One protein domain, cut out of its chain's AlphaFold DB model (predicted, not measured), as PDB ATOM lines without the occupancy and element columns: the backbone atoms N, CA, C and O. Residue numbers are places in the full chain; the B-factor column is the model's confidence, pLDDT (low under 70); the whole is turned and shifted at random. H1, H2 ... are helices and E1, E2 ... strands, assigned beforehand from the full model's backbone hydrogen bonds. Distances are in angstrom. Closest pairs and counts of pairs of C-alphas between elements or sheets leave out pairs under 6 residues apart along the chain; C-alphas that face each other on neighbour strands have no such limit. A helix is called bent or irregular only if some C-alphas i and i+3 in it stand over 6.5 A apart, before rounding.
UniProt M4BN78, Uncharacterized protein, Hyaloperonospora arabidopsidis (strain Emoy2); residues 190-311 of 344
ATOM      1  N   GLY A 190     -51.364 -38.925 -19.126       94.00
ATOM      2  CA  GLY A 190     -52.169 -39.327 -17.984       94.00
ATOM      3  C   GLY A 190     -51.442 -40.219 -16.991       94.00
ATOM      4  O   GLY A 190     -50.331 -40.697 -17.214       94.00
ATOM      5  N   TRP A 191     -52.086 -40.435 -15.850       95.38
ATOM      6  CA  TRP A 191     -51.608 -41.391 -14.862       95.38
ATOM      7  C   TRP A 191     -51.918 -42.819 -15.308       95.38
ATOM      8  O   TRP A 191     -53.027 -43.119 -15.743       95.38
ATOM      9  N   MET A 192     -50.949 -43.713 -15.140       96.19
ATOM     10  CA  MET A 192     -51.097 -45.143 -15.393       96.19
ATOM     11  C   MET A 192     -50.457 -45.956 -14.267       96.19
ATOM     12  O   MET A 192     -49.544 -45.493 -13.578       96.19
ATOM     13  N   TYR A 193     -50.914 -47.189 -14.091       96.44
ATOM     14  CA  TYR A 193     -50.233 -48.194 -13.289       96.44
ATOM     15  C   TYR A 193     -49.414 -49.096 -14.202       96.44
ATOM     16  O   TYR A 193     -49.954 -49.744 -15.092       96.44
ATOM     17  N   TRP A 194     -48.110 -49.146 -13.966       95.62
ATOM     18  CA  TRP A 194     -47.198 -50.056 -14.639       95.62
ATOM     19  C   TRP A 194     -46.924 -51.271 -13.756       95.62
ATOM     20  O   TRP A 194     -46.476 -51.130 -12.613       95.62
ATOM     21  N   LYS A 195     -47.174 -52.464 -14.293       94.62
ATOM     22  CA  LYS A 195     -46.879 -53.731 -13.629       94.62
ATOM     23  C   LYS A 195     -45.438 -54.134 -13.915       94.62
ATOM     24  O   LYS A 195     -45.082 -54.510 -15.029       94.62
ATOM     25  N   LYS A 196     -44.587 -54.035 -12.896       90.06
ATOM     26  CA  LYS A 196     -43.168 -54.405 -12.993       90.06
ATOM     27  C   LYS A 196     -42.946 -55.893 -12.715       90.06
ATOM     28  O   LYS A 196     -42.031 -56.506 -13.257       90.06
ATOM     29  N   SER A 197     -43.738 -56.451 -11.811       90.31
ATOM     30  CA  SER A 197     -43.724 -57.860 -11.403       90.31
ATOM     31  C   SER A 197     -45.138 -58.229 -10.954       90.31
ATOM     32  O   SER A 197     -45.958 -57.329 -10.780       90.31
ATOM     33  N   GLU A 198     -45.428 -59.512 -10.751       89.12
ATOM     34  CA  GLU A 198     -46.776 -60.000 -10.403       89.12
ATOM     35  C   GLU A 198     -47.406 -59.233  -9.225       89.12
ATOM     36  O   GLU A 198     -48.542 -58.770  -9.329       89.12
ATOM     37  N   ASP A 199     -46.607 -58.948  -8.192       91.62
ATOM     38  CA  ASP A 199     -47.046 -58.233  -6.985       91.62
ATOM     39  C   ASP A 199     -46.589 -56.765  -6.923       91.62
ATOM     40  O   ASP A 199     -46.711 -56.105  -5.887       91.62
ATOM     41  N   CYS A 200     -46.003 -56.228  -7.999       91.69
ATOM     42  CA  CYS A 200     -45.399 -54.897  -7.982       91.69
ATOM     43  C   CYS A 200     -45.984 -53.982  -9.053       91.69
ATOM     44  O   CYS A 200     -45.679 -54.098 -10.242       91.69
ATOM     45  N   TRP A 201     -46.748 -53.006  -8.573       94.38
ATOM     46  CA  TRP A 201     -47.421 -51.995  -9.371       94.38
ATOM     47  C   TRP A 201     -46.866 -50.615  -9.045       94.38
ATOM     48  O   TRP A 201     -46.713 -50.245  -7.879       94.38
ATOM     49  N   LEU A 202     -46.556 -49.842 -10.079       94.00
ATOM     50  CA  LEU A 202     -46.001 -48.502  -9.951       94.00
ATOM     51  C   LEU A 202     -46.939 -47.501 -10.608       94.00
ATOM     52  O   LEU A 202     -47.198 -47.585 -11.805       94.00
ATOM     53  N   LYS A 203     -47.418 -46.523  -9.835       94.69
ATOM     54  CA  LYS A 203     -48.146 -45.379 -10.389       94.69
ATOM     55  C   LYS A 203     -47.152 -44.439 -11.069       94.69
ATOM     56  O   LYS A 203     -46.273 -43.883 -10.409       94.69
ATOM     57  N   MET A 204     -47.298 -44.280 -12.374       93.94
ATOM     58  CA  MET A 204     -46.396 -43.526 -13.238       93.94
ATOM     59  C   MET A 204     -47.198 -42.542 -14.085       93.94
ATOM     60  O   MET A 204     -48.338 -42.812 -14.452       93.94
ATOM     61  N   TYR A 205     -46.605 -41.395 -14.389       93.31
ATOM     62  CA  TYR A 205     -47.164 -40.468 -15.361       93.31
ATOM     63  C   TYR A 205     -46.669 -40.868 -16.748       93.31
ATOM     64  O   TYR A 205     -45.456 -40.847 -16.993       93.31
ATOM     65  N   ALA A 206     -47.600 -41.261 -17.608       94.19
ATOM     66  CA  ALA A 206     -47.356 -41.656 -18.981       94.19
ATOM     67  C   ALA A 206     -47.530 -40.463 -19.922       94.19
ATOM     68  O   ALA A 206     -48.441 -39.649 -19.750       94.19
ATOM     69  N   ARG A 207     -46.647 -40.375 -20.914       92.88
ATOM     70  CA  ARG A 207     -46.762 -39.471 -22.061       92.88
ATOM     71  C   ARG A 207     -46.438 -40.257 -23.310       92.88
ATOM     72  O   ARG A 207     -45.406 -40.918 -23.339       92.88
ATOM     73  N   LEU A 208     -47.288 -40.163 -24.311       93.56
ATOM     74  CA  LEU A 208     -47.045 -40.670 -25.648       93.56
ATOM     75  C   LEU A 208     -46.852 -39.470 -26.569       93.56
ATOM     76  O   LEU A 208     -47.617 -38.519 -26.492       93.56
ATOM     77  N   ARG A 209     -45.824 -39.496 -27.409       90.06
ATOM     78  CA  ARG A 209     -45.566 -38.479 -28.435       90.06
ATOM     79  C   ARG A 209     -45.001 -39.223 -29.624       90.06
ATOM     80  O   ARG A 209     -43.960 -39.875 -29.504       90.06
ATOM     81  N   ASN A 210     -45.704 -39.117 -30.743       89.75
ATOM     82  CA  ASN A 210     -45.421 -39.868 -31.959       89.75
ATOM     83  C   ASN A 210     -45.350 -41.373 -31.650       89.75
ATOM     84  O   ASN A 210     -46.326 -41.956 -31.183       89.75
ATOM     85  N   GLU A 211     -44.199 -41.997 -31.870       91.31
ATOM     86  CA  GLU A 211     -43.985 -43.424 -31.685       91.31
ATOM     87  C   GLU A 211     -43.457 -43.824 -30.294       91.31
ATOM     88  O   GLU A 211     -43.359 -45.013 -29.981       91.31
ATOM     89  N   VAL A 212     -43.110 -42.855 -29.441       90.62
ATOM     90  CA  VAL A 212     -42.407 -43.110 -28.177       90.62
ATOM     91  C   VAL A 212     -43.301 -42.845 -26.968       90.62
ATOM     92  O   VAL A 212     -43.935 -41.801 -26.838       90.62
ATOM     93  N   LEU A 213     -43.308 -43.798 -26.039       93.44
ATOM     94  CA  LEU A 213     -43.975 -43.742 -24.747       93.44
ATOM     95  C   LEU A 213     -42.945 -43.530 -23.627       93.44
ATOM     96  O   LEU A 213     -42.027 -44.333 -23.441       93.44
ATOM     97  N   TRP A 214     -43.138 -42.483 -22.825       91.56
ATOM     98  CA  TRP A 214     -42.348 -42.192 -21.629       91.56
ATOM     99  C   TRP A 214     -43.161 -42.417 -20.361       91.56
ATOM    100  O   TRP A 214     -44.278 -41.921 -20.229       91.56
ATOM    101  N   LEU A 215     -42.553 -43.079 -19.377       91.88
ATOM    102  CA  LEU A 215     -43.093 -43.205 -18.024       91.88
ATOM    103  C   LEU A 215     -42.200 -42.461 -17.040       91.88
ATOM    104  O   LEU A 215     -40.996 -42.706 -16.965       91.88
ATOM    105  N   SER A 216     -42.784 -41.583 -16.232       90.62
ATOM    106  CA  SER A 216     -42.059 -40.748 -15.271       90.62
ATOM    107  C   SER A 216     -42.673 -40.811 -13.871       90.62
ATOM    108  O   SER A 216     -43.868 -41.043 -13.696       90.62
ATOM    109  N   LYS A 217     -41.836 -40.634 -12.840       87.06
ATOM    110  CA  LYS A 217     -42.265 -40.622 -11.433       87.06
ATOM    111  C   LYS A 217     -42.605 -39.188 -10.997       87.06
ATOM    112  O   LYS A 217     -41.919 -38.626 -10.151       87.06
ATOM    113  N   GLY A 218     -43.611 -38.568 -11.613       79.75
ATOM    114  CA  GLY A 218     -44.059 -37.207 -11.284       79.75
ATOM    115  C   GLY A 218     -44.751 -36.502 -12.452       79.75
ATOM    116  O   GLY A 218     -44.633 -36.944 -13.590       79.75
ATOM    117  N   LEU A 219     -45.471 -35.409 -12.171       71.75
ATOM    118  CA  LEU A 219     -46.033 -34.549 -13.220       71.75
ATOM    119  C   LEU A 219     -44.939 -33.737 -13.938       71.75
ATOM    120  O   LEU A 219     -43.789 -33.657 -13.502       71.75
ATOM    121  N   VAL A 220     -45.330 -33.154 -15.072       62.94
ATOM    122  CA  VAL A 220     -44.544 -32.269 -15.946       62.94
ATOM    123  C   VAL A 220     -43.836 -31.175 -15.131       62.94
ATOM    124  O   VAL A 220     -44.478 -30.495 -14.342       62.94
ATOM    125  N   GLY A 221     -42.515 -31.028 -15.301       59.97
ATOM    126  CA  GLY A 221     -41.729 -29.935 -14.708       59.97
ATOM    127  C   GLY A 221     -40.322 -30.329 -14.242       59.97
ATOM    128  O   GLY A 221     -39.371 -29.617 -14.531       59.97
ATOM    129  N   ASP A 222     -40.171 -31.483 -13.581       56.44
ATOM    130  CA  ASP A 222     -38.871 -31.935 -13.027       56.44
ATOM    131  C   ASP A 222     -38.710 -33.475 -13.043       56.44
ATOM    132  O   ASP A 222     -37.813 -34.071 -12.437       56.44
ATOM    133  N   ALA A 223     -39.629 -34.168 -13.724       64.44
ATOM    134  CA  ALA A 223     -39.682 -35.622 -13.745       64.44
ATOM    135  C   ALA A 223     -38.790 -36.184 -14.863       64.44
ATOM    136  O   ALA A 223     -39.129 -36.131 -16.043       64.44
ATOM    137  N   VAL A 224     -37.651 -36.762 -14.477       66.19
ATOM    138  CA  VAL A 224     -36.818 -37.575 -15.376       66.19
ATOM    139  C   VAL A 224     -37.616 -38.816 -15.782       66.19
ATOM    140  O   VAL A 224     -38.122 -39.533 -14.911       66.19
ATOM    141  N   ALA A 225     -37.735 -39.066 -17.091       70.38
ATOM    142  CA  ALA A 225     -38.333 -40.292 -17.608       70.38
ATOM    143  C   ALA A 225     -37.606 -41.494 -16.995       70.38
ATOM    144  O   ALA A 225     -36.387 -41.615 -17.079       70.38
ATOM    145  N   VAL A 226     -38.357 -42.351 -16.312       76.75
ATOM    146  CA  VAL A 226     -37.836 -43.580 -15.713       76.75
ATOM    147  C   VAL A 226     -37.763 -44.671 -16.763       76.75
ATOM    148  O   VAL A 226     -36.878 -45.507 -16.659       76.75
ATOM    149  N   ILE A 227     -38.677 -44.661 -17.735       84.81
ATOM    150  CA  ILE A 227     -38.716 -45.597 -18.858       84.81
ATOM    151  C   ILE A 227     -39.069 -44.834 -20.125       84.81
ATOM    152  O   ILE A 227     -39.895 -43.922 -20.087       84.81
ATOM    153  N   GLN A 228     -38.470 -45.259 -21.228       89.81
ATOM    154  CA  GLN A 228     -38.792 -44.823 -22.573       89.81
ATOM    155  C   GLN A 228     -38.839 -46.055 -23.473       89.81
ATOM    156  O   GLN A 228     -37.844 -46.773 -23.515       89.81
ATOM    157  N   ILE A 229     -39.962 -46.270 -24.163       89.44
ATOM    158  CA  ILE A 229     -40.166 -47.363 -25.120       89.44
ATOM    159  C   ILE A 229     -40.746 -46.796 -26.426       89.44
ATOM    160  O   ILE A 229     -41.685 -46.011 -26.389       89.44
ATOM    161  N   ALA A 230     -40.201 -47.166 -27.578       92.44
ATOM    162  CA  ALA A 230     -40.834 -46.983 -28.874       92.44
ATOM    163  C   ALA A 230     -41.853 -48.103 -29.038       92.44
ATOM    164  O   ALA A 230     -41.529 -49.274 -28.849       92.44
ATOM    165  N   VAL A 231     -43.094 -47.751 -29.322       94.25
ATOM    166  CA  VAL A 231     -44.189 -48.711 -29.375       94.25
ATOM    167  C   VAL A 231     -44.173 -49.343 -30.757       94.25
ATOM    168  O   VAL A 231     -44.376 -48.648 -31.735       94.25
ATOM    169  N   ALA A 232     -43.932 -50.646 -30.855       94.31
ATOM    170  CA  ALA A 232     -43.985 -51.423 -32.098       94.31
ATOM    171  C   ALA A 232     -45.237 -52.318 -32.182       94.31
ATOM    172  O   ALA A 232     -45.607 -52.803 -33.254       94.31
ATOM    173  N   GLY A 233     -45.919 -52.540 -31.054       94.75
ATOM    174  CA  GLY A 233     -47.169 -53.286 -31.010       94.75
ATOM    175  C   GLY A 233     -47.959 -53.052 -29.730       94.75
ATOM    176  O   GLY A 233     -47.398 -52.720 -28.689       94.75
ATOM    177  N   VAL A 234     -49.271 -53.265 -29.808       96.94
ATOM    178  CA  VAL A 234     -50.205 -53.055 -28.695       96.94
ATOM    179  C   VAL A 234     -51.166 -54.226 -28.611       96.94
ATOM    180  O   VAL A 234     -51.601 -54.756 -29.636       96.94
ATOM    181  N   ARG A 235     -51.490 -54.655 -27.391       96.62
ATOM    182  CA  ARG A 235     -52.548 -55.635 -27.128       96.62
ATOM    183  C   ARG A 235     -53.326 -55.239 -25.884       96.62
ATOM    184  O   ARG A 235     -52.712 -54.956 -24.863       96.62
ATOM    185  N   ALA A 236     -54.650 -55.270 -25.946       95.31
ATOM    186  CA  ALA A 236     -55.480 -55.176 -24.750       95.31
ATOM    187  C   ALA A 236     -55.505 -56.527 -24.015       95.31
ATOM    188  O   ALA A 236     -55.456 -57.584 -24.652       95.31
ATOM    189  N   THR A 237     -55.563 -56.497 -22.686       93.75
ATOM    190  CA  THR A 237     -55.795 -57.685 -21.858       93.75
ATOM    191  C   THR A 237     -57.278 -57.827 -21.528       93.75
ATOM    192  O   THR A 237     -58.050 -56.871 -21.579       93.75
ATOM    193  N   ASP A 238     -57.676 -59.041 -21.170       91.62
ATOM    194  CA  ASP A 238     -59.020 -59.407 -20.715       91.62
ATOM    195  C   ASP A 238     -59.477 -58.623 -19.475       91.62
ATOM    196  O   ASP A 238     -60.651 -58.286 -19.336       91.62
ATOM    197  N   ILE A 239     -58.537 -58.276 -18.598       91.62
ATOM    198  CA  ILE A 239     -58.775 -57.488 -17.382       91.62
ATOM    199  C   ILE A 239     -58.772 -55.965 -17.610       91.62
ATOM    200  O   ILE A 239     -58.827 -55.203 -16.640       91.62
ATOM    201  N   GLY A 240     -58.710 -55.503 -18.864       89.88
ATOM    202  CA  GLY A 240     -58.720 -54.076 -19.210       89.88
ATOM    203  C   GLY A 240     -57.367 -53.379 -19.036       89.88
ATOM    204  O   GLY A 240     -57.313 -52.169 -18.821       89.88
ATOM    205  N   GLY A 241     -56.277 -54.140 -19.083       94.81
ATOM    206  CA  GLY A 241     -54.916 -53.624 -19.194       94.81
ATOM    207  C   GLY A 241     -54.476 -53.486 -20.649       94.81
ATOM    208  O   GLY A 241     -55.135 -53.944 -21.582       94.81
ATOM    209  N   ILE A 242     -53.323 -52.863 -20.841       97.25
ATOM    210  CA  ILE A 242     -52.714 -52.574 -22.134       97.25
ATOM    211  C   ILE A 242     -51.280 -53.092 -22.102       97.25
ATOM    212  O   ILE A 242     -50.492 -52.721 -21.237       97.25
ATOM    213  N   ILE A 243     -50.917 -53.938 -23.056       97.00
ATOM    214  CA  ILE A 243     -49.553 -54.419 -23.253       97.00
ATOM    215  C   ILE A 243     -48.946 -53.646 -24.420       97.00
ATOM    216  O   ILE A 243     -49.294 -53.901 -25.574       97.00
ATOM    217  N   ALA A 244     -48.017 -52.740 -24.120       96.19
ATOM    218  CA  ALA A 244     -47.191 -52.074 -25.122       96.19
ATOM    219  C   ALA A 244     -45.915 -52.892 -25.353       96.19
ATOM    220  O   ALA A 244     -45.237 -53.279 -24.398       96.19
ATOM    221  N   ARG A 245     -45.602 -53.182 -26.614       94.88
ATOM    222  CA  ARG A 245     -44.419 -53.933 -27.044       94.88
ATOM    223  C   ARG A 245     -43.484 -53.026 -27.811       94.88
ATOM    224  O   ARG A 245     -43.957 -52.248 -28.634       94.88
ATOM    225  N   GLY A 246     -42.193 -53.162 -27.568       91.69
ATOM    226  CA  GLY A 246     -41.165 -52.449 -28.304       91.69
ATOM    227  C   GLY A 246     -40.530 -53.293 -29.407       91.69
ATOM    228  O   GLY A 246     -40.792 -54.499 -29.502       91.69
ATOM    229  N   PRO A 247     -39.723 -52.662 -30.272       88.00
ATOM    230  CA  PRO A 247     -39.159 -53.294 -31.462       88.00
ATOM    231  C   PRO A 247     -38.140 -54.397 -31.141       88.00
ATOM    232  O   PRO A 247     -37.977 -55.322 -31.934       88.00
ATOM    233  N   ALA A 248     -37.496 -54.370 -29.966       82.56
ATOM    234  CA  ALA A 248     -36.574 -55.428 -29.539       82.56
ATOM    235  C   ALA A 248     -37.269 -56.583 -28.782       82.56
ATOM    236  O   ALA A 248     -36.604 -57.486 -28.269       82.56
ATOM    237  N   GLY A 249     -38.608 -56.612 -28.768       85.62
ATOM    238  CA  GLY A 249     -39.409 -57.678 -28.162       85.62
ATOM    239  C   GLY A 249     -39.709 -57.484 -26.674       85.62
ATOM    240  O   GLY A 249     -40.404 -58.310 -26.079       85.62
ATOM    241  N   GLU A 250     -39.239 -56.397 -26.066       88.12
ATOM    242  CA  GLU A 250     -39.639 -55.978 -24.729       88.12
ATOM    243  C   GLU A 250     -41.136 -55.655 -24.674       88.12
ATOM    244  O   GLU A 250     -41.738 -55.187 -25.641       88.12
ATOM    245  N   SER A 251     -41.755 -55.895 -23.521       91.94
ATOM    246  CA  SER A 251     -43.165 -55.584 -23.303       91.94
ATOM    247  C   SER A 251     -43.393 -55.002 -21.920       91.94
ATOM    248  O   SER A 251     -42.776 -55.445 -20.952       91.94
ATOM    249  N   MET A 252     -44.324 -54.059 -21.815       93.62
ATOM    250  CA  MET A 252     -44.790 -53.506 -20.550       93.62
ATOM    251  C   MET A 252     -46.308 -53.606 -20.444       93.62
ATOM    252  O   MET A 252     -47.022 -53.315 -21.399       93.62
ATOM    253  N   GLU A 253     -46.786 -54.010 -19.269       96.12
ATOM    254  CA  GLU A 253     -48.210 -54.098 -18.955       96.12
ATOM    255  C   GLU A 253     -48.626 -52.850 -18.158       96.12
ATOM    256  O   GLU A 253     -48.064 -52.544 -17.099       96.12
ATOM    257  N   LEU A 254     -49.580 -52.103 -18.707       96.94
ATOM    258  CA  LEU A 254     -50.032 -50.790 -18.263       96.94
ATOM    259  C   LEU A 254     -51.536 -50.799 -18.025       96.94
ATOM    260  O   LEU A 254     -52.280 -51.476 -18.722       96.94
ATOM    261  N   PHE A 255     -51.994 -50.008 -17.068       96.88
ATOM    262  CA  PHE A 255     -53.414 -49.822 -16.793       96.88
ATOM    263  C   PHE A 255     -53.674 -48.336 -16.653       96.88
ATOM    264  O   PHE A 255     -53.017 -47.671 -15.847       96.88
ATOM    265  N   ALA A 256     -54.612 -47.808 -17.434       96.31
ATOM    266  CA  ALA A 256     -55.026 -46.423 -17.292       96.31
ATOM    267  C   ALA A 256     -55.575 -46.200 -15.875       96.31
ATOM    268  O   ALA A 256     -56.313 -47.033 -15.342       96.31
ATOM    269  N   TYR A 257     -55.178 -45.095 -15.239       95.31
ATOM    270  CA  TYR A 257     -55.734 -44.723 -13.938       95.31
ATOM    271  C   TYR A 257     -57.244 -44.477 -14.059       95.31
ATOM    272  O   TYR A 257     -58.023 -45.001 -13.261       95.31
ATOM    273  N   ASP A 258     -57.638 -43.757 -15.111       94.75
ATOM    274  CA  ASP A 258     -59.028 -43.552 -15.494       94.75
ATOM    275  C   ASP A 258     -59.425 -44.627 -16.505       94.75
ATOM    276  O   ASP A 258     -58.984 -44.615 -17.655       94.75
ATOM    277  N   ARG A 259     -60.259 -45.579 -16.075       91.94
ATOM    278  CA  ARG A 259     -60.667 -46.721 -16.911       91.94
ATOM    279  C   ARG A 259     -61.376 -46.303 -18.195       91.94
ATOM    280  O   ARG A 259     -61.236 -46.986 -19.203       91.94
ATOM    281  N   GLU A 260     -62.099 -45.192 -18.160       93.19
ATOM    282  CA  GLU A 260     -62.829 -44.648 -19.309       93.19
ATOM    283  C   GLU A 260     -61.884 -44.271 -20.456       93.19
ATOM    284  O   GLU A 260     -62.223 -44.476 -21.615       93.19
ATOM    285  N   ARG A 261     -60.654 -43.856 -20.130       93.50
ATOM    286  CA  ARG A 261     -59.624 -43.470 -21.103       93.50
ATOM    287  C   ARG A 261     -58.811 -44.646 -21.639       93.50
ATOM    288  O   ARG A 261     -57.876 -44.452 -22.407       93.50
ATOM    289  N   THR A 262     -59.105 -45.878 -21.218       94.81
ATOM    290  CA  THR A 262     -58.326 -47.055 -21.643       94.81
ATOM    291  C   THR A 262     -58.368 -47.228 -23.159       94.81
ATOM    292  O   THR A 262     -57.339 -47.531 -23.753       94.81
ATOM    293  N   ASN A 263     -59.528 -47.000 -23.783       94.56
ATOM    294  CA  ASN A 263     -59.674 -47.120 -25.234       94.56
ATOM    295  C   ASN A 263     -58.880 -46.033 -25.967       94.56
ATOM    296  O   ASN A 263     -58.115 -46.372 -26.862       94.56
ATOM    297  N   ASP A 264     -58.948 -44.781 -25.502       94.81
ATOM    298  CA  ASP A 264     -58.162 -43.670 -26.059       94.81
ATOM    299  C   ASP A 264     -56.659 -43.990 -26.041       94.81
ATOM    300  O   ASP A 264     -55.950 -43.810 -27.030       94.81
ATOM    301  N   TRP A 265     -56.173 -44.558 -24.931       96.62
ATOM    302  CA  TRP A 265     -54.792 -45.023 -24.820       96.62
ATOM    303  C   TRP A 265     -54.466 -46.165 -25.783       96.62
ATOM    304  O   TRP A 265     -53.378 -46.174 -26.358       96.62
ATOM    305  N   VAL A 266     -55.359 -47.145 -25.946       96.31
ATOM    306  CA  VAL A 266     -55.158 -48.256 -26.888       96.31
ATOM    307  C   VAL A 266     -55.059 -47.730 -28.318       96.31
ATOM    308  O   VAL A 266     -54.124 -48.108 -29.023       96.31
ATOM    309  N   ASP A 267     -55.963 -46.838 -28.716       95.62
ATOM    310  CA  ASP A 267     -55.997 -46.254 -30.056       95.62
ATOM    311  C   ASP A 267     -54.747 -45.408 -30.320       95.62
ATOM    312  O   ASP A 267     -54.064 -45.596 -31.331       95.62
ATOM    313  N   ALA A 268     -54.364 -44.549 -29.371       95.75
ATOM    314  CA  ALA A 268     -53.166 -43.724 -29.488       95.75
ATOM    315  C   ALA A 268     -51.888 -44.577 -29.584       95.75
ATOM    316  O   ALA A 268     -51.041 -44.355 -30.453       95.75
ATOM    317  N   LEU A 269     -51.758 -45.607 -28.742       95.94
ATOM    318  CA  LEU A 269     -50.622 -46.529 -28.795       95.94
ATOM    319  C   LEU A 269     -50.621 -47.359 -30.088       95.94
ATOM    320  O   LEU A 269     -49.553 -47.717 -30.585       95.94
ATOM    321  N   PHE A 270     -51.792 -47.689 -30.638       96.44
ATOM    322  CA  PHE A 270     -51.890 -48.395 -31.911       96.44
ATOM    323  C   PHE A 270     -51.390 -47.521 -33.065       96.44
ATOM    324  O   PHE A 270     -50.619 -48.000 -33.897       96.44
ATOM    325  N   VAL A 271     -51.751 -46.234 -33.087       95.50
ATOM    326  CA  VAL A 271     -51.205 -45.265 -34.053       95.50
ATOM    327  C   VAL A 271     -49.685 -45.161 -33.910       95.50
ATOM    328  O   VAL A 271     -48.972 -45.283 -34.906       95.50
ATOM    329  N   ALA A 272     -49.173 -45.046 -32.681       94.56
ATOM    330  CA  ALA A 272     -47.736 -45.051 -32.405       94.56
ATOM    331  C   ALA A 272     -47.036 -46.317 -32.938       94.56
ATOM    332  O   ALA A 272     -45.980 -46.228 -33.563       94.56
ATOM    333  N   ALA A 273     -47.662 -47.489 -32.778       94.94
ATOM    334  CA  ALA A 273     -47.171 -48.748 -33.338       94.94
ATOM    335  C   ALA A 273     -47.067 -48.726 -34.864       94.94
ATOM    336  O   ALA A 273     -46.080 -49.208 -35.423       94.94
ATOM    337  N   GLN A 274     -48.057 -48.148 -35.546       94.88
ATOM    338  CA  GLN A 274     -48.022 -48.022 -37.001       94.88
ATOM    339  C   GLN A 274     -46.919 -47.078 -37.477       94.88
ATOM    340  O   GLN A 274     -46.297 -47.356 -38.502       94.88
ATOM    341  N   LEU A 275     -46.644 -46.005 -36.729       91.44
ATOM    342  CA  LEU A 275     -45.541 -45.087 -37.014       91.44
ATOM    343  C   LEU A 275     -44.178 -45.777 -36.871       91.44
ATOM    344  O   LEU A 275     -43.356 -45.688 -37.780       91.44
ATOM    345  N   THR A 276     -43.958 -46.549 -35.802       91.44
ATOM    346  CA  THR A 276     -42.720 -47.337 -35.659       91.44
ATOM    347  C   THR A 276     -42.556 -48.322 -36.810       91.44
ATOM    348  O   THR A 276     -41.500 -48.391 -37.433       91.44
ATOM    349  N   GLN A 277     -43.611 -49.069 -37.147       90.12
ATOM    350  CA  GLN A 277     -43.528 -50.071 -38.211       90.12
ATOM    351  C   GLN A 277     -43.338 -49.451 -39.599       90.12
ATOM    352  O   GLN A 277     -42.654 -50.030 -40.443       90.12
ATOM    353  N   SER A 278     -43.959 -48.303 -39.884       87.94
ATOM    354  CA  SER A 278     -43.780 -47.609 -41.163       87.94
ATOM    355  C   SER A 278     -42.355 -47.077 -41.309       87.94
ATOM    356  O   SER A 278     -41.770 -47.199 -42.390       87.94
ATOM    357  N   TYR A 279     -41.768 -46.590 -40.215       85.12
ATOM    358  CA  TYR A 279     -40.367 -46.197 -40.163       85.12
ATOM    359  C   TYR A 279     -39.442 -47.396 -40.404       85.12
ATOM    360  O   TYR A 279     -38.604 -47.357 -41.302       85.12
ATOM    361  N   GLU A 280     -39.645 -48.506 -39.687       82.56
ATOM    362  CA  GLU A 280     -38.852 -49.728 -39.865       82.56
ATOM    363  C   GLU A 280     -38.917 -50.267 -41.298       82.56
ATOM    364  O   GLU A 280     -37.890 -50.660 -41.853       82.56
ATOM    365  N   ARG A 281     -40.105 -50.255 -41.921       82.88
ATOM    366  CA  ARG A 281     -40.281 -50.672 -43.320       82.88
ATOM    367  C   ARG A 281     -39.557 -49.741 -44.285       82.88
ATOM    368  O   ARG A 281     -38.878 -50.230 -45.180       82.88
ATOM    369  N   SER A 282     -39.668 -48.429 -44.095       78.06
ATOM    370  CA  SER A 282     -38.989 -47.437 -44.943       78.06
ATOM    371  C   SER A 282     -37.470 -47.598 -44.875       78.06
ATOM    372  O   SER A 282     -36.806 -47.685 -45.903       78.06
ATOM    373  N   VAL A 283     -36.937 -47.771 -43.664       72.50
ATOM    374  CA  VAL A 283     -35.510 -48.027 -43.442       72.50
ATOM    375  C   VAL A 283     -35.081 -49.394 -43.991       72.50
ATOM    376  O   VAL A 283     -33.959 -49.548 -44.464       72.50
ATOM    377  N   ALA A 284     -35.938 -50.416 -43.942       68.12
ATOM    378  CA  ALA A 284     -35.633 -51.729 -44.512       68.12
ATOM    379  C   ALA A 284     -35.608 -51.723 -46.049       68.12
ATOM    380  O   ALA A 284     -34.806 -52.447 -46.636       68.12
ATOM    381  N   ILE A 285     -36.447 -50.907 -46.694       65.00
ATOM    382  CA  ILE A 285     -36.478 -50.753 -48.156       65.00
ATOM    383  C   ILE A 285     -35.223 -50.021 -48.651       65.00
ATOM    384  O   ILE A 285     -34.648 -50.422 -49.658       65.00
ATOM    385  N   GLU A 286     -34.731 -49.026 -47.909       57.16
ATOM    386  CA  GLU A 286     -33.464 -48.341 -48.212       57.16
ATOM    387  C   GLU A 286     -32.235 -49.275 -48.114       57.16
ATOM    388  O   GLU A 286     -31.196 -49.025 -48.718       57.16
ATOM    389  N   ARG A 287     -32.350 -50.410 -47.409       53.38
ATOM    390  CA  ARG A 287     -31.251 -51.367 -47.179       53.38
ATOM    391  C   ARG A 287     -30.978 -52.354 -48.324       53.38
ATOM    392  O   ARG A 287     -30.084 -53.186 -48.166       53.38
ATOM    393  N   ALA A 288     -31.676 -52.301 -49.458       49.91
ATOM    394  CA  ALA A 288     -31.410 -53.204 -50.583       49.91
ATOM    395  C   ALA A 288     -31.457 -52.489 -51.950       49.91
ATOM    396  O   ALA A 288     -32.487 -51.891 -52.252       49.91
ATOM    397  N   PRO A 289     -30.458 -52.637 -52.854       52.94
ATOM    398  CA  PRO A 289     -29.070 -53.087 -52.694       52.94
ATOM    399  C   PRO A 289     -28.062 -52.079 -53.304       52.94
ATOM    400  O   PRO A 289     -27.953 -51.970 -54.520       52.94
ATOM    401  N   ALA A 290     -27.270 -51.390 -52.481       46.88
ATOM    402  CA  ALA A 290     -25.999 -50.790 -52.906       46.88
ATOM    403  C   ALA A 290     -25.182 -50.426 -51.664       46.88
ATOM    404  O   ALA A 290     -25.520 -49.465 -50.988       46.88
ATOM    405  N   ASP A 291     -24.166 -51.230 -51.342       55.44
ATOM    406  CA  ASP A 291     -22.999 -50.886 -50.511       55.44
ATOM    407  C   ASP A 291     -23.160 -49.720 -49.513       55.44
ATOM    408  O   ASP A 291     -22.431 -48.730 -49.563       55.44
ATOM    409  N   ILE A 292     -24.090 -49.836 -48.560       52.97
ATOM    410  CA  ILE A 292     -24.209 -48.839 -47.492       52.97
ATOM    411  C   ILE A 292     -23.149 -49.161 -46.424       52.97
ATOM    412  O   ILE A 292     -23.122 -50.278 -45.886       52.97
ATOM    413  N   PRO A 293     -22.234 -48.227 -46.101       49.25
ATOM    414  CA  PRO A 293     -21.152 -48.472 -45.162       49.25
ATOM    415  C   PRO A 293     -21.695 -48.815 -43.767       49.25
ATOM    416  O   PRO A 293     -22.498 -48.097 -43.179       49.25
ATOM    417  N   ARG A 294     -21.168 -49.902 -43.184       52.12
ATOM    418  CA  ARG A 294     -21.516 -50.503 -41.872       52.12
ATOM    419  C   ARG A 294     -21.568 -49.553 -40.653       52.12
ATOM    420  O   ARG A 294     -21.864 -50.013 -39.550       52.12
ATOM    421  N   ARG A 295     -21.238 -48.268 -40.799       52.44
ATOM    422  CA  ARG A 295     -21.282 -47.265 -39.724       52.44
ATOM    423  C   ARG A 295     -22.702 -46.745 -39.471       52.44
ATOM    424  O   ARG A 295     -23.076 -46.645 -38.309       52.44
ATOM    425  N   GLU A 296     -23.516 -46.563 -40.508       49.69
ATOM    426  CA  GLU A 296     -24.896 -46.044 -40.381       49.69
ATOM    427  C   GLU A 296     -25.863 -47.074 -39.772       49.69
ATOM    428  O   GLU A 296     -26.790 -46.736 -39.037       49.69
ATOM    429  N   ILE A 297     -25.582 -48.369 -39.964       49.47
ATOM    430  CA  ILE A 297     -26.353 -49.474 -39.366       49.47
ATOM    431  C   ILE A 297     -26.281 -49.437 -37.829       49.47
ATOM    432  O   ILE A 297     -27.255 -49.779 -37.157       49.47
ATOM    433  N   LYS A 298     -25.151 -48.989 -37.261       46.97
ATOM    434  CA  LYS A 298     -25.013 -48.822 -35.809       46.97
ATOM    435  C   LYS A 298     -25.808 -47.631 -35.294       46.97
ATOM    436  O   LYS A 298     -26.392 -47.755 -34.228       46.97
ATOM    437  N   GLU A 299     -25.873 -46.532 -36.038       49.81
ATOM    438  CA  GLU A 299     -26.593 -45.328 -35.611       49.81
ATOM    439  C   GLU A 299     -28.111 -45.552 -35.594       49.81
ATOM    440  O   GLU A 299     -28.764 -45.201 -34.619       49.81
ATOM    441  N   LEU A 300     -28.672 -46.243 -36.592       46.38
ATOM    442  CA  LEU A 300     -30.114 -46.534 -36.648       46.38
ATOM    443  C   LEU A 300     -30.551 -47.617 -35.661       46.38
ATOM    444  O   LEU A 300     -31.605 -47.498 -35.035       46.38
ATOM    445  N   GLN A 301     -29.728 -48.653 -35.462       47.41
ATOM    446  CA  GLN A 301     -29.961 -49.587 -34.366       47.41
ATOM    447  C   GLN A 301     -29.869 -48.847 -33.028       47.41
ATOM    448  O   GLN A 301     -30.639 -49.145 -32.137       47.41
ATOM    449  N   GLN A 302     -29.021 -47.830 -32.889       45.75
ATOM    450  CA  GLN A 302     -28.887 -47.033 -31.669       45.75
ATOM    451  C   GLN A 302     -30.063 -46.069 -31.409       45.75
ATOM    452  O   GLN A 302     -30.277 -45.722 -30.248       45.75
ATOM    453  N   VAL A 303     -30.871 -45.702 -32.417       49.38
ATOM    454  CA  VAL A 303     -32.112 -44.910 -32.226       49.38
ATOM    455  C   VAL A 303     -33.184 -45.710 -31.473       49.38
ATOM    456  O   VAL A 303     -33.855 -45.162 -30.601       49.38
ATOM    457  N   TYR A 304     -33.294 -47.018 -31.742       51.66
ATOM    458  CA  TYR A 304     -34.299 -47.910 -31.134       51.66
ATOM    459  C   TYR A 304     -33.710 -49.070 -30.310       51.66
ATOM    460  O   TYR A 304     -34.441 -49.954 -29.869       51.66
ATOM    461  N   SER A 305     -32.397 -49.089 -30.069       40.44
ATOM    462  CA  SER A 305     -31.708 -50.026 -29.168       40.44
ATOM    463  C   SER A 305     -31.358 -49.285 -27.883       40.44
ATOM    464  O   SER A 305     -30.220 -48.913 -27.609       40.44
ATOM    465  N   GLY A 306     -32.402 -48.999 -27.110       43.84
ATOM    466  CA  GLY A 306     -32.320 -48.353 -25.798       43.84
ATOM    467  C   GLY A 306     -33.652 -48.394 -25.052       43.84
ATOM    468  O   GLY A 306     -33.882 -47.653 -24.111       43.84
ATOM    469  N   THR A 307     -34.569 -49.251 -25.477       49.69
ATOM    470  CA  THR A 307     -36.017 -48.981 -25.439       49.69
ATOM    471  C   THR A 307     -36.690 -49.504 -24.163       49.69
ATOM    472  O   THR A 307     -37.902 -49.497 -23.974       49.69
ATOM    473  N   LEU A 308     -35.839 -49.866 -23.209       48.28
ATOM    474  CA  LEU A 308     -36.131 -49.849 -21.793       48.28
ATOM    475  C   LEU A 308     -34.905 -49.267 -21.080       48.28
ATOM    476  O   LEU A 308     -34.228 -49.965 -20.321       48.28
ATOM    477  N   VAL A 309     -34.585 -47.983 -21.303       49.91
ATOM    478  CA  VAL A 309     -33.716 -47.263 -20.361       49.91
ATOM    479  C   VAL A 309     -34.523 -47.126 -19.081       49.91
ATOM    480  O   VAL A 309     -35.152 -46.103 -18.835       49.91
ATOM    481  N   ILE A 310     -34.525 -48.173 -18.249       47.31
ATOM    482  CA  ILE A 310     -34.793 -47.986 -16.835       47.31
ATOM    483  C   ILE A 310     -33.666 -47.061 -16.403       47.31
ATOM    484  O   ILE A 310     -32.532 -47.511 -16.231       47.31
ATOM    485  N   TYR A 311     -33.958 -45.774 -16.211       41.59
ATOM    486  CA  TYR A 311     -33.126 -44.948 -15.355       41.59
ATOM    487  C   TYR A 311     -33.303 -45.508 -13.946       41.59
ATOM    488  O   TYR A 311     -33.922 -44.925 -13.056       41.59
TER     489      TYR A 311
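What this domain is: This is residues 190 to 311 of the 344 residues of an uncharacterized protein of Hyaloperonospora arabidopsidis (strain Emoy2) (UniProt M4BN78). One strongly twisted sheet of seven strands is folded back on itself at E2, leaf E4 E3 facing leaf E1 E7 E6 E5, and the long helix H1 packs on it with residues 259 to 277, mostly at E5, E6 and E7. The rest of H1 runs out beyond the sheet, residues 288 to 296 stick out at the far end, and the short H2 folds back toward E4, apart from H1. The printed part has 122 residues, with seven named strands followed by two named helices; the sheet order is E4 E3 E2 E1 E7 E6 E5, all antiparallel, and the class is mixed. The whole is compact, with a radius of gyration of the C-alphas of 15.8 A, yet elongated, spanning 50 by 30 by 27 A.

How they stand to each other: Start with E1, residues 190 to 197, and E2, residues 200 to 209: they form a hairpin, with N 192 and O 204 2.8 A apart. E2 bends by 60 degrees at residue 203 and is the hinge of this folded sheet, one sheet bent back into two leaves that face each other. Next come E3, residues 212 to 216, with N 207 of E2 2.9 A from O 214, and E4, residues 225 to 230, with N 213 and O 229 2.8 A apart. E1 to E4 make a meander, each strand the antiparallel neighbour of the one before. A second meander holds E5, residues 233 to 236, E6, residues 242 to 245, and E7, residues 251 to 256; look for N 243 and O 235 at 2.7 A, and N 242 and O 254 at 2.7 A. E7 is also the antiparallel neighbour of E1, with N 193 and O 255 2.8 A apart. H1, residues 259 to 286, is on the sheet; its closest C-alphas to E5 are those of Ala 273 and Gly 233, 5.1 A apart. H2, residues 296 to 304, is only just not on the sheet, with 4 pairs of C-alphas within 10 A; the C-alphas of Tyr 304 and Ala 230 are its closest to E4, at 7.0 A. Of the O i to N i+4 pairs, 22 of 24 in H1 and 4 of 5 in H2 are within hydrogen-bond range.

Where its parts are: Find C-alpha 190 at (-52.169, -39.327, -17.984), where E1 begins its 21.4 A. E2 covers 26.2 A, E3 13.1 A, E4 13.3 A, E5 10.6 A, E6 9.7 A and E7 16.1 A. From C-alpha 259 at (-60.667, -46.721, -16.911), H1 runs 41.5 A; it is irregular, C-alphas 260 and 263 being 7.2 A apart. H2 covers 13.3 A and ends at C-alpha 304 at (-34.299, -47.910, -31.134).

The domain as a whole: The C-alphas farthest apart, those of Asp 199 and Ala 290, are 51.1 A apart. The printed part has no cut, and no link is long. Read residues 220 to 224 and 284 to 311 with care: their pLDDT is under 70.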